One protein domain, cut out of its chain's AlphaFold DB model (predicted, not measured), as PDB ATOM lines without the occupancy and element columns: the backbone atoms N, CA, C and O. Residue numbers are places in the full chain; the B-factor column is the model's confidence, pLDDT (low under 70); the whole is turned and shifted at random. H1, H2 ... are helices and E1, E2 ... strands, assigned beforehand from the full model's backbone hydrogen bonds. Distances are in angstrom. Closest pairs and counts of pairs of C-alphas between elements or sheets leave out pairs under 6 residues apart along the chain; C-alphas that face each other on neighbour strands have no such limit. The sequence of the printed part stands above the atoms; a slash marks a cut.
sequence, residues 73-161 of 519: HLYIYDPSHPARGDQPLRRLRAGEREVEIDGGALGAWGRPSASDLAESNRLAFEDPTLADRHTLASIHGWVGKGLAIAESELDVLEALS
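What this domain is: This is residues 73 to 161 of the 519 residues of the protein "Ribosomal protein L7/L12" of Pseudenhygromyxa sp. WMMC2535 (UniProt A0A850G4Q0). A twisted sheet of five strands has the long helix H1 along one face and the short helix H2 over the other face, at the end of the sheet where E1 and E5 lie. A long loop, residues 105 to 120, joins E3 to E4. The printed part has 89 residues, with strands and helices in the order E1 E2 E3 E4 H1 E5 H2; the sheet's order is E4 E3 E2 E1 E5, all antiparallel, and the class is mixed, helices and strands. The whole is compact, with a radius of gyration of the C-alphas of 13.2 A and spans of 40 by 32 by 18 A.

How they stand to each other: In the sheet, E2, residues 89 to 94, is the antiparallel neighbour of E1, residues 73 to 77, with N 76 and O 90 2.8 A apart, within hydrogen-bond range. E3, residues 98 to 104, is antiparallel to E2 at 164 degrees, and N 91 and O 102 are 2.8 A apart. The edge strand E4, residues 121 to 124, pairs with E3 through N 123 and O 99, 2.8 A. E1 to E4 form a meander, each strand the antiparallel neighbour of the one before; E1 and E2, E2 and E3, and E3 and E4 are hairpins. The other edge strand, E5, residues 148 to 150, is antiparallel to E1, with N 148 and O 77 2.8 A apart. H1, residues 128 to 143, is on the sheet at a height of 8.6 A, over E2, E1 and, only just, with 3 of its 16 C-alphas, E3. It runs along the strands, at 14 degrees to E2 on the local plane; its closest C-alphas to E3 are those of Ala 131 and Glu 98, 6.1 A. H2, residues 153 to 160, is on the opposite face at a height of 8.8 A, over E5 and, only just, with 3 of its 8 C-alphas, E1. The C-alphas of Val 156 and Ala 150 are the closest of H2 and E5, 5.7 A. With helices on both faces, these make three layers; H1 and H2 are apart. In H1 and H2 every O i to N i+4 pair is within hydrogen-bond range.

Where its parts are: E1 begins at C-alpha 73, (151.518, 171.536, 221.924), and is 13.3 A long; E2 is 16.2 A, E3 19.2 A, E4 10.0 A and E5 6.9 A. H1 is 22.6 A long, from C-alpha 128 at (142.367, 184.700, 226.495). H2 is 10.6 A long and ends at C-alpha 160, (167.157, 166.961, 213.546).

The domain as a whole: The C-alphas farthest apart are those of Glu 126 and Ser 161, 40.5 A. The printed part has no cut. The links E1 to E2 and E3 to E4 are long, with 11 and 16 residues. The mean pLDDT of the printed part is 90.4, and residues 112 to 118 are under 70.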
ATOM      1  N   HIS A  73     150.150 171.902 221.589       90.88
ATOM      2  CA  HIS A  73     151.518 171.536 221.924       90.88
ATOM      3  C   HIS A  73     152.460 172.145 220.890       90.88
ATOM      4  O   HIS A  73     152.232 172.008 219.690       90.88
ATOM      5  N   LEU A  74     153.500 172.818 221.366       95.44
ATOM      6  CA  LEU A  74     154.639 173.249 220.568       95.44
ATOM      7  C   LEU A  74     155.911 172.745 221.238       95.44
ATOM      8  O   LEU A  74     156.045 172.820 222.459       95.44
ATOM      9  N   TYR A  75     156.842 172.256 220.436       96.62
ATOM     10  CA  TYR A  75     158.133 171.750 220.875       96.62
ATOM     11  C   TYR A  75     159.217 172.699 220.403       96.62
ATOM     12  O   TYR A  75     159.246 173.085 219.236       96.62
ATOM     13  N   ILE A  76     160.089 173.088 221.321       97.81
ATOM     14  CA  ILE A  76     161.152 174.054 221.093       97.81
ATOM     15  C   ILE A  76     162.480 173.342 221.268       97.81
ATOM     16  O   ILE A  76     162.711 172.692 222.292       97.81
ATOM     17  N   TYR A  77     163.331 173.484 220.260       98.12
ATOM     18  CA  TYR A  77     164.601 172.781 220.151       98.12
ATOM     19  C   TYR A  77     165.660 173.672 219.506       98.12
ATOM     20  O   TYR A  77     165.344 174.622 218.790       98.12
ATOM     21  N   ASP A  78     166.926 173.362 219.754       98.31
ATOM     22  CA  ASP A  78     168.051 173.966 219.057       98.31
ATOM     23  C   ASP A  78     168.433 173.069 217.858       98.31
ATOM     24  O   ASP A  78     168.855 171.921 218.048       98.31
ATOM     25  N   PRO A  79     168.277 173.551 216.608       97.75
ATOM     26  CA  PRO A  79     168.593 172.765 215.415       97.75
ATOM     27  C   PRO A  79     170.096 172.469 215.263       97.75
ATOM     28  O   PRO A  79     170.470 171.571 214.512       97.75
ATOM     29  N   SER A  80     170.955 173.213 215.965       96.94
ATOM     30  CA  SER A  80     172.414 173.073 215.940       96.94
ATOM     31  C   SER A  80     172.978 172.268 217.114       96.94
ATOM     32  O   SER A  80     174.185 172.025 217.170       96.94
ATOM     33  N   HIS A  81     172.123 171.816 218.037       97.69
ATOM     34  CA  HIS A  81     172.565 171.121 219.238       97.69
ATOM     35  C   HIS A  81     173.276 169.795 218.899       97.69
ATOM     36  O   HIS A  81     172.699 168.951 218.201       97.69
ATOM     37  N   PRO A  82     174.481 169.525 219.441       96.44
ATOM     38  CA  PRO A  82     175.263 168.335 219.091       96.44
ATOM     39  C   PRO A  82     174.575 167.020 219.487       96.44
ATOM     40  O   PRO A  82     174.723 166.021 218.794       96.44
ATOM     41  N   ALA A  83     173.783 167.022 220.565       96.75
ATOM     42  CA  ALA A  83     173.002 165.851 220.985       96.75
ATOM     43  C   ALA A  83     171.758 165.573 220.116       96.75
ATOM     44  O   ALA A  83     171.101 164.555 220.305       96.75
ATOM     45  N   ARG A  84     171.410 166.455 219.166       96.69
ATOM     46  CA  ARG A  84     170.295 166.260 218.222       96.69
ATOM     47  C   ARG A  84     168.993 165.861 218.924       96.69
ATOM     48  O   ARG A  84     168.467 166.650 219.698       96.69
ATOM     49  N   GLY A  85     168.458 164.671 218.641       95.75
ATOM     50  CA  GLY A  85     167.193 164.191 219.208       95.75
ATOM     51  C   GLY A  85     167.271 163.849 220.699       95.75
ATOM     52  O   GLY A  85     166.239 163.747 221.352       95.75
ATOM     53  N   ASP A  86     168.479 163.727 221.251       96.94
ATOM     54  CA  ASP A  86     168.710 163.495 222.681       96.94
ATOM     55  C   ASP A  86     168.940 164.804 223.458       96.94
ATOM     56  O   ASP A  86     169.250 164.781 224.648       96.94
ATOM     57  N   GLN A  87     168.809 165.961 222.798       96.81
ATOM     58  CA  GLN A  87     168.928 167.260 223.455       96.81
ATOM     59  C   GLN A  87     167.780 167.504 224.452       96.81
ATOM     60  O   GLN A  87     166.669 166.998 224.255       96.81
ATOM     61  N   PRO A  88     168.000 168.325 225.492       96.56
ATOM     62  CA  PRO A  88     166.901 168.830 226.299       96.56
ATOM     63  C   PRO A  88     165.997 169.724 225.448       96.56
ATOM     64  O   PRO A  88     166.454 170.583 224.696       96.56
ATOM     65  N   LEU A  89     164.697 169.541 225.603       96.19
ATOM     66  CA  LEU A  89     163.661 170.247 224.871       96.19
ATOM     67  C   LEU A  89     162.769 171.035 225.820       96.19
ATOM     68  O   LEU A  89     162.684 170.749 227.016       96.19
ATOM     69  N   ARG A  90     162.049 172.009 225.265       96.19
ATOM     70  CA  ARG A  90     160.936 172.656 225.962       96.19
ATOM     71  C   ARG A  90     159.646 172.362 225.230       96.19
ATOM     72  O   ARG A  90     159.601 172.412 224.004       96.19
ATOM     73  N   ARG A  91     158.592 172.098 225.987       95.19
ATOM     74  CA  ARG A  91     157.242 171.946 225.473       95.19
ATOM     75  C   ARG A  91     156.404 173.105 225.981       95.19
ATOM     76  O   ARG A  91     156.300 173.317 227.182       95.19
ATOM     77  N   LEU A  92     155.826 173.861 225.057       95.31
ATOM     78  CA  LEU A  92     154.801 174.849 225.353       95.31
ATOM     79  C   LEU A  92     153.437 174.204 225.141       95.31
ATOM     80  O   LEU A  92     153.140 173.668 224.073       95.31
ATOM     81  N   ARG A  93     152.600 174.299 226.163       92.62
ATOM     82  CA  ARG A  93     151.189 173.944 226.148       92.62
ATOM     83  C   ARG A  93     150.386 175.228 226.269       92.62
ATOM     84  O   ARG A  93     150.385 175.860 227.318       92.62
ATOM     85  N   ALA A  94     149.703 175.614 225.195       90.75
ATOM     86  CA  ALA A  94     148.803 176.765 225.195       90.75
ATOM     87  C   ALA A  94     147.342 176.306 225.217       90.75
ATOM     88  O   ALA A  94     146.887 175.601 224.311       90.75
ATOM     89  N   GLY A  95     146.624 176.712 226.261       87.31
ATOM     90  CA  GLY A  95     145.169 176.674 226.362       87.31
ATOM     91  C   GLY A  95     144.573 178.080 226.241       87.31
ATOM     92  O   GLY A  95     145.269 179.035 225.913       87.31
ATOM     93  N   GLU A  96     143.277 178.217 226.533       82.81
ATOM     94  CA  GLU A  96     142.558 179.500 226.441       82.81
ATOM     95  C   GLU A  96     143.161 180.587 227.318       82.81
ATOM     96  O   GLU A  96     143.413 181.697 226.883       82.81
ATOM     97  N   ARG A  97     143.334 180.254 228.593       89.56
ATOM     98  CA  ARG A  97     143.680 181.175 229.677       89.56
ATOM     99  C   ARG A  97     144.886 180.674 230.437       89.56
ATOM    100  O   ARG A  97     145.140 181.106 231.550       89.56
ATOM    101  N   GLU A  98     145.585 179.704 229.874       91.94
ATOM    102  CA  GLU A  98     146.684 179.041 230.541       91.94
ATOM    103  C   GLU A  98     147.784 178.773 229.532       91.94
ATOM    104  O   GLU A  98     147.532 178.286 228.428       91.94
ATOM    105  N   VAL A  99     149.008 179.091 229.926       93.44
ATOM    106  CA  VAL A  99     150.211 178.712 229.199       93.44
ATOM    107  C   VAL A  99     151.086 177.958 230.177       93.44
ATOM    108  O   VAL A  99     151.395 178.457 231.256       93.44
ATOM    109  N   GLU A 100     151.469 176.748 229.809       94.06
ATOM    110  CA  GLU A 100     152.378 175.921 230.585       94.06
ATOM    111  C   GLU A 100     153.623 175.647 229.749       94.06
ATOM    112  O   GLU A 100     153.529 175.318 228.566       94.06
ATOM    113  N   ILE A 101     154.795 175.837 230.347       94.56
ATOM    114  CA  ILE A 101     156.075 175.533 229.711       94.56
ATOM    115  C   ILE A 101     156.801 174.537 230.604       94.56
ATOM    116  O   ILE A 101     157.122 174.858 231.746       94.56
ATOM    117  N   ASP A 102     157.070 173.352 230.065       93.38
ATOM    118  CA  ASP A 102     157.782 172.278 230.752       93.38
ATOM    119  C   ASP A 102     159.039 171.849 229.982       93.38
ATOM    120  O   ASP A 102     159.057 171.801 228.749       93.38
ATOM    121  N   GLY A 103     160.119 171.568 230.714       92.94
ATOM    122  CA  GLY A 103     161.335 170.961 230.168       92.94
ATOM    123  C   GLY A 103     161.182 169.447 229.996       92.94
ATOM    124  O   GLY A 103     160.434 168.809 230.731       92.94
ATOM    125  N   GLY A 104     161.882 168.855 229.031       93.44
ATOM    126  CA  GLY A 104     161.850 167.408 228.817       93.44
ATOM    127  C   GLY A 104     162.805 166.931 227.730       93.44
ATOM    128  O   GLY A 104     163.773 167.607 227.396       93.44
ATOM    129  N   ALA A 105     162.523 165.753 227.182       93.94
ATOM    130  CA  ALA A 105     163.241 165.143 226.065       93.94
ATOM    131  C   ALA A 105     162.246 164.362 225.192       93.94
ATOM    132  O   ALA A 105     161.149 164.032 225.655       93.94
ATOM    133  N   LEU A 106     162.635 164.025 223.958       94.00
ATOM    134  CA  LEU A 106     161.788 163.217 223.073       94.00
ATOM    135  C   LEU A 106     161.407 161.876 223.732       94.00
ATOM    136  O   LEU A 106     162.248 161.170 224.300       94.00
ATOM    137  N   GLY A 107     160.119 161.546 223.682       89.56
ATOM    138  CA  GLY A 107     159.502 160.346 224.245       89.56
ATOM    139  C   GLY A 107     159.420 160.311 225.772       89.56
ATOM    140  O   GLY A 107     159.086 159.264 226.341       89.56
ATOM    141  N   ALA A 108     159.751 161.417 226.450       88.88
ATOM    142  CA  ALA A 108     159.648 161.526 227.904       88.88
ATOM    143  C   ALA A 108     158.279 162.059 228.354       88.88
ATOM    144  O   ALA A 108     157.780 161.669 229.413       88.88
ATOM    145  N   TRP A 109     157.647 162.924 227.559       84.88
ATOM    146  CA  TRP A 109     156.357 163.499 227.919       84.88
ATOM    147  C   TRP A 109     155.235 162.457 227.852       84.88
ATOM    148  O   TRP A 109     155.140 161.674 226.915       84.88
ATOM    149  N   GLY A 110     154.368 162.446 228.867       72.44
ATOM    150  CA  GLY A 110     153.270 161.481 228.986       72.44
ATOM    151  C   GLY A 110     153.591 160.273 229.865       72.44
ATOM    152  O   GLY A 110     152.667 159.588 230.300       72.44
ATOM    153  N   ARG A 111     154.860 160.037 230.228       71.62
ATOM    154  CA  ARG A 111     155.183 159.033 231.250       71.62
ATOM    155  C   ARG A 111     154.823 159.574 232.645       71.62
ATOM    156  O   ARG A 111     155.231 160.691 232.963       71.62
ATOM    157  N   PRO A 112     154.119 158.800 233.495       58.69
ATOM    158  CA  PRO A 112     153.722 159.248 234.832       58.69
ATOM    159  C   PRO A 112     154.894 159.655 235.738       58.69
ATOM    160  O   PRO A 112     154.675 160.376 236.697       58.69
ATOM    161  N   SER A 113     156.127 159.227 235.440       57.97
ATOM    162  CA  SER A 113     157.327 159.596 236.202       57.97
ATOM    163  C   SER A 113     158.003 160.891 235.735       57.97
ATOM    164  O   SER A 113     158.940 161.350 236.377       57.97
ATOM    165  N   ALA A 114     157.591 161.471 234.602       51.94
ATOM    166  CA  ALA A 114     158.242 162.658 234.047       51.94
ATOM    167  C   ALA A 114     157.791 163.968 234.721       51.94
ATOM    168  O   ALA A 114     158.462 164.986 234.565       51.94
ATOM    169  N   SER A 115     156.689 163.957 235.485       48.19
ATOM    170  CA  SER A 115     156.204 165.136 236.222       48.19
ATOM    171  C   SER A 115     157.092 165.535 237.397       48.19
ATOM    172  O   SER A 115     156.999 166.670 237.851       48.19
ATOM    173  N   ASP A 116     157.956 164.637 237.870       49.41
ATOM    174  CA  ASP A 116     158.706 164.853 239.111       49.41
ATOM    175  C   ASP A 116     160.069 165.532 238.880       49.41
ATOM    176  O   ASP A 116     160.752 165.879 239.839       49.41
ATOM    177  N   LEU A 117     160.476 165.744 237.619       50.88
ATOM    178  CA  LEU A 117     161.826 166.218 237.275       50.88
ATOM    179  C   LEU A 117     161.881 167.514 236.454       50.88
ATOM    180  O   LEU A 117     162.978 168.014 236.207       50.88
ATOM    181  N   ALA A 118     160.749 168.082 236.040       59.50
ATOM    182  CA  ALA A 118     160.741 169.316 235.259       59.50
ATOM    183  C   ALA A 118     160.057 170.451 236.021       59.50
ATOM    184  O   ALA A 118     158.907 170.329 236.437       59.50
ATOM    185  N   GLU A 119     160.752 171.584 236.145       70.25
ATOM    186  CA  GLU A 119     160.143 172.861 236.511       70.25
ATOM    187  C   GLU A 119     159.060 173.191 235.475       70.25
ATOM    188  O   GLU A 119     159.346 173.679 234.379       70.25
ATOM    189  N   SER A 120     157.807 172.866 235.793       82.25
ATOM    190  CA  SER A 120     156.667 173.315 235.006       82.25
ATOM    191  C   SER A 120     156.301 174.725 235.446       82.25
ATOM    192  O   SER A 120     155.912 174.952 236.594       82.25
ATOM    193  N   ASN A 121     156.422 175.685 234.532       90.25
ATOM    194  CA  ASN A 121     155.943 177.040 234.761       90.25
ATOM    195  C   ASN A 121     154.552 177.189 234.143       90.25
ATOM    196  O   ASN A 121     154.420 177.404 232.934       90.25
ATOM    197  N   ARG A 122     153.516 177.050 234.977       92.88
ATOM    198  CA  ARG A 122     152.120 177.255 234.584       92.88
ATOM    199  C   ARG A 122     151.683 178.672 234.933       92.88
ATOM    200  O   ARG A 122     151.644 179.054 236.098       92.88
ATOM    201  N   LEU A 123     151.291 179.420 233.911       94.25
ATOM    202  CA  LEU A 123     150.755 180.769 234.026       94.25
ATOM    203  C   LEU A 123     149.274 180.751 233.667       94.25
ATOM    204  O   LEU A 123     148.901 180.289 232.588       94.25
ATOM    205  N   ALA A 124     148.441 181.261 234.570       93.25
ATOM    206  CA  ALA A 124     147.025 181.496 234.327       93.25
ATOM    207  C   ALA A 124     146.788 182.979 234.010       93.25
ATOM    208  O   ALA A 124     147.423 183.859 234.588       93.25
ATOM    209  N   PHE A 125     145.857 183.250 233.103       92.56
ATOM    210  CA  PHE A 125     145.537 184.578 232.598       92.56
ATOM    211  C   PHE A 125     144.051 184.891 232.797       92.56
ATOM    212  O   PHE A 125     143.168 184.032 232.692       92.56
ATOM    213  N   GLU A 126     143.752 186.158 233.069       91.94
ATOM    214  CA  GLU A 126     142.372 186.628 233.211       91.94
ATOM    215  C   GLU A 126     141.624 186.677 231.871       91.94
ATOM    216  O   GLU A 126     140.421 186.432 231.823       91.94
ATOM    217  N   ASP A 127     142.350 186.927 230.784       90.38
ATOM    218  CA  ASP A 127     141.814 187.138 229.441       90.38
ATOM    219  C   ASP A 127     142.524 186.210 228.434       90.38
ATOM    220  O   ASP A 127     143.763 186.175 228.419       90.38
ATOM    221  N   PRO A 128     141.781 185.490 227.571       85.25
ATOM    222  CA  PRO A 128     142.367 184.700 226.495       85.25
ATOM    223  C   PRO A 128     143.345 185.470 225.600       85.25
ATOM    224  O   PRO A 128     144.370 184.930 225.184       85.25
ATOM    225  N   THR A 129     143.104 186.765 225.357       89.56
ATOM    226  CA  THR A 129     144.021 187.572 224.536       89.56
ATOM    227  C   THR A 129     145.386 187.771 225.197       89.56
ATOM    228  O   THR A 129     146.377 187.999 224.501       89.56
ATOM    229  N   LEU A 130     145.466 187.710 226.532       93.81
ATOM    230  CA  LEU A 130     146.732 187.788 227.263       93.81
ATOM    231  C   LEU A 130     147.509 186.474 227.155       93.81
ATOM    232  O   LEU A 130     148.719 186.521 226.938       93.81
ATOM    233  N   ALA A 131     146.831 185.325 227.234       90.38
ATOM    234  CA  ALA A 131     147.456 184.017 227.039       90.38
ATOM    235  C   ALA A 131     147.997 183.856 225.606       90.38
ATOM    236  O   ALA A 131     149.141 183.431 225.419       90.38
ATOM    237  N   ASP A 132     147.225 184.271 224.595       88.44
ATOM    238  CA  ASP A 132     147.666 184.282 223.194       88.44
ATOM    239  C   ASP A 132     148.859 185.237 222.995       88.44
ATOM    240  O   ASP A 132     149.871 184.850 222.402       88.44
ATOM    241  N   ARG A 133     148.805 186.460 223.549       94.69
ATOM    242  CA  ARG A 133     149.936 187.408 223.515       94.69
ATOM    243  C   ARG A 133     151.182 186.838 224.186       94.69
ATOM    244  O   ARG A 133     152.270 186.962 223.630       94.69
ATOM    245  N   HIS A 134     151.038 186.192 225.342       95.06
ATOM    246  CA  HIS A 134     152.151 185.557 226.044       95.06
ATOM    247  C   HIS A 134     152.741 184.390 225.240       95.06
ATOM    248  O   HIS A 134     153.962 184.248 225.152       95.06
ATOM    249  N   THR A 135     151.888 183.580 224.610       93.62
ATOM    250  CA  THR A 135     152.304 182.486 223.724       93.62
ATOM    251  C   THR A 135     153.118 183.021 222.546       93.62
ATOM    252  O   THR A 135     154.231 182.553 222.310       93.62
ATOM    253  N   LEU A 136     152.618 184.049 221.852       95.06
ATOM    254  CA  LEU A 136     153.324 184.687 220.737       95.06
ATOM    255  C   LEU A 136     154.634 185.345 221.180       95.06
ATOM    256  O   LEU A 136     155.655 185.173 220.519       95.06
ATOM    257  N   ALA A 137     154.637 186.052 222.312       96.69
ATOM    258  CA  ALA A 137     155.847 186.654 222.866       96.69
ATOM    259  C   ALA A 137     156.908 185.593 223.208       96.69
ATOM    260  O   ALA A 137     158.085 185.787 222.907       96.69
ATOM    261  N   SER A 138     156.494 184.452 223.769       96.06
ATOM    262  CA  SER A 138     157.384 183.320 224.061       96.06
ATOM    263  C   SER A 138     157.978 182.733 222.779       96.06
ATOM    264  O   SER A 138     159.194 182.582 222.677       96.06
ATOM    265  N   ILE A 139     157.132 182.487 221.770       96.06
ATOM    266  CA  ILE A 139     157.532 182.014 220.437       96.06
ATOM    267  C   ILE A 139     158.554 182.963 219.803       96.06
ATOM    268  O   ILE A 139     159.639 182.528 219.422       96.06
ATOM    269  N   HIS A 140     158.254 184.263 219.743       97.38
ATOM    270  CA  HIS A 140     159.174 185.262 219.198       97.38
ATOM    271  C   HIS A 140     160.484 185.331 219.986       97.38
ATOM    272  O   HIS A 140     161.553 185.428 219.387       97.38
ATOM    273  N   GLY A 141     160.419 185.227 221.316       97.81
ATOM    274  CA  GLY A 141     161.596 185.196 222.177       97.81
ATOM    275  C   GLY A 141     162.503 183.987 221.930       97.81
ATOM    276  O   GLY A 141     163.720 184.116 222.028       97.81
ATOM    277  N   TRP A 142     161.944 182.822 221.594       97.38
ATOM    278  CA  TRP A 142     162.721 181.630 221.238       97.38
ATOM    279  C   TRP A 142     163.297 181.698 219.830       97.38
ATOM    280  O   TRP A 142     164.486 181.437 219.655       97.38
ATOM    281  N   VAL A 143     162.502 182.130 218.851       97.69
ATOM    282  CA  VAL A 143     162.976 182.331 217.473       97.69
ATOM    283  C   VAL A 143     164.100 183.369 217.433       97.69
ATOM    284  O   VAL A 143     165.115 183.150 216.779       97.69
ATOM    285  N   GLY A 144     163.989 184.456 218.203       98.00
ATOM    286  CA  GLY A 144     165.051 185.460 218.339       98.00
ATOM    287  C   GLY A 144     166.350 184.924 218.958       98.00
ATOM    288  O   GLY A 144     167.400 185.534 218.786       98.00
ATOM    289  N   LYS A 145     166.300 183.774 219.642       97.94
ATOM    290  CA  LYS A 145     167.468 183.047 220.171       97.94
ATOM    291  C   LYS A 145     167.992 181.973 219.210       97.94
ATOM    292  O   LYS A 145     168.889 181.229 219.587       97.94
ATOM    293  N   GLY A 146     167.432 181.868 218.004       97.69
ATOM    294  CA  GLY A 146     167.795 180.845 217.022       97.69
ATOM    295  C   GLY A 146     167.198 179.461 217.295       97.69
ATOM    296  O   GLY A 146     167.593 178.499 216.644       97.69
ATOM    297  N   LEU A 147     166.250 179.342 218.233       98.06
ATOM    298  CA  LEU A 147     165.558 178.078 218.486       98.06
ATOM    299  C   LEU A 147     164.469 177.847 217.437       98.06
ATOM    300  O   LEU A 147     163.756 178.771 217.038       98.06
ATOM    301  N   ALA A 148     164.323 176.594 217.027       98.19
ATOM    302  CA  ALA A 148     163.287 176.145 216.115       98.19
ATOM    303  C   ALA A 148     162.050 175.656 216.884       98.19
ATOM    304  O   ALA A 148     162.113 175.329 218.072       98.19
ATOM    305  N   ILE A 149     160.910 175.632 216.190       97.69
ATOM    306  CA  ILE A 149     159.610 175.250 216.749       97.69
ATOM    307  C   ILE A 149     158.986 174.171 215.867       97.69
ATOM    308  O   ILE A 149     159.026 174.264 214.642       97.69
ATOM    309  N   ALA A 150     158.395 173.170 216.504       97.38
ATOM    310  CA  ALA A 150     157.708 172.045 215.882       97.38
ATOM    311  C   ALA A 150     156.340 171.809 216.539       97.38
ATOM    312  O   ALA A 150     156.147 172.132 217.713       97.38
ATOM    313  N   GLU A 151     155.387 171.233 215.804       94.88
ATOM    314  CA  GLU A 151     154.041 170.935 216.326       94.88
ATOM    315  C   GLU A 151     153.946 169.537 216.952       94.88
ATOM    316  O   GLU A 151     153.063 169.265 217.768       94.88
ATOM    317  N   SER A 152     154.885 168.654 216.617       94.44
ATOM    318  CA  SER A 152     155.005 167.322 217.195       94.44
ATOM    319  C   SER A 152     156.461 166.928 217.432       94.44
ATOM    320  O   SER A 152     157.382 167.442 216.802       94.44
ATOM    321  N   GLU A 153     156.668 165.957 218.320       95.75
ATOM    322  CA  GLU A 153     157.977 165.337 218.553       95.75
ATOM    323  C   GLU A 153     158.560 164.687 217.291       95.75
ATOM    324  O   GLU A 153     159.776 164.654 217.113       95.75
ATOM    325  N   LEU A 154     157.697 164.199 216.395       95.88
ATOM    326  CA  LEU A 154     158.120 163.648 215.108       95.88
ATOM    327  C   LEU A 154     158.672 164.737 214.192       95.88
ATOM    328  O   LEU A 154     159.682 164.494 213.546       95.88
ATOM    329  N   ASP A 155     158.081 165.936 214.179       97.12
ATOM    330  CA  ASP A 155     158.601 167.041 213.363       97.12
ATOM    331  C   ASP A 155     159.954 167.537 213.901       97.12
ATOM    332  O   ASP A 155     160.841 167.879 213.120       97.12
ATOM    333  N   VAL A 156     160.147 167.531 215.231       97.69
ATOM    334  CA  VAL A 156     161.464 167.789 215.849       97.69
ATOM    335  C   VAL A 156     162.480 166.769 215.343       97.69
ATOM    336  O   VAL A 156     163.573 167.135 214.912       97.69
ATOM    337  N   LEU A 157     162.124 165.483 215.384       97.06
ATOM    338  CA  LEU A 157     163.028 164.420 214.975       97.06
ATOM    339  C   LEU A 157     163.343 164.469 213.473       97.06
ATOM    340  O   LEU A 157     164.508 164.382 213.094       97.06
ATOM    341  N   GLU A 158     162.334 164.657 212.622       95.94
ATOM    342  CA  GLU A 158     162.499 164.807 211.172       95.94
ATOM    343  C   GLU A 158     163.425 165.983 210.824       95.94
ATOM    344  O   GLU A 158     164.250 165.855 209.922       95.94
ATOM    345  N   ALA A 159     163.346 167.094 211.565       97.38
ATOM    346  CA  ALA A 159     164.226 168.244 211.370       97.38
ATOM    347  C   ALA A 159     165.668 168.003 211.858       97.38
ATOM    348  O   ALA A 159     166.617 168.522 211.271       97.38
ATOM    349  N   LEU A 160     165.850 167.222 212.928       97.62
ATOM    350  CA  LEU A 160     167.157 166.961 213.546       97.62
ATOM    351  C   LEU A 160     167.915 165.771 212.944       97.62
ATOM    352  O   LEU A 160     169.124 165.642 213.172       97.62
ATOM    353  N   SER A 161     167.236 164.897 212.204       97.06
ATOM    354  CA  SER A 161     167.832 163.745 211.526       97.06
ATOM    355  C   SER A 161     168.214 164.103 210.085       97.06
ATOM    356  O   SER A 161     167.335 164.168 209.228       97.06
TER     357      SER A 161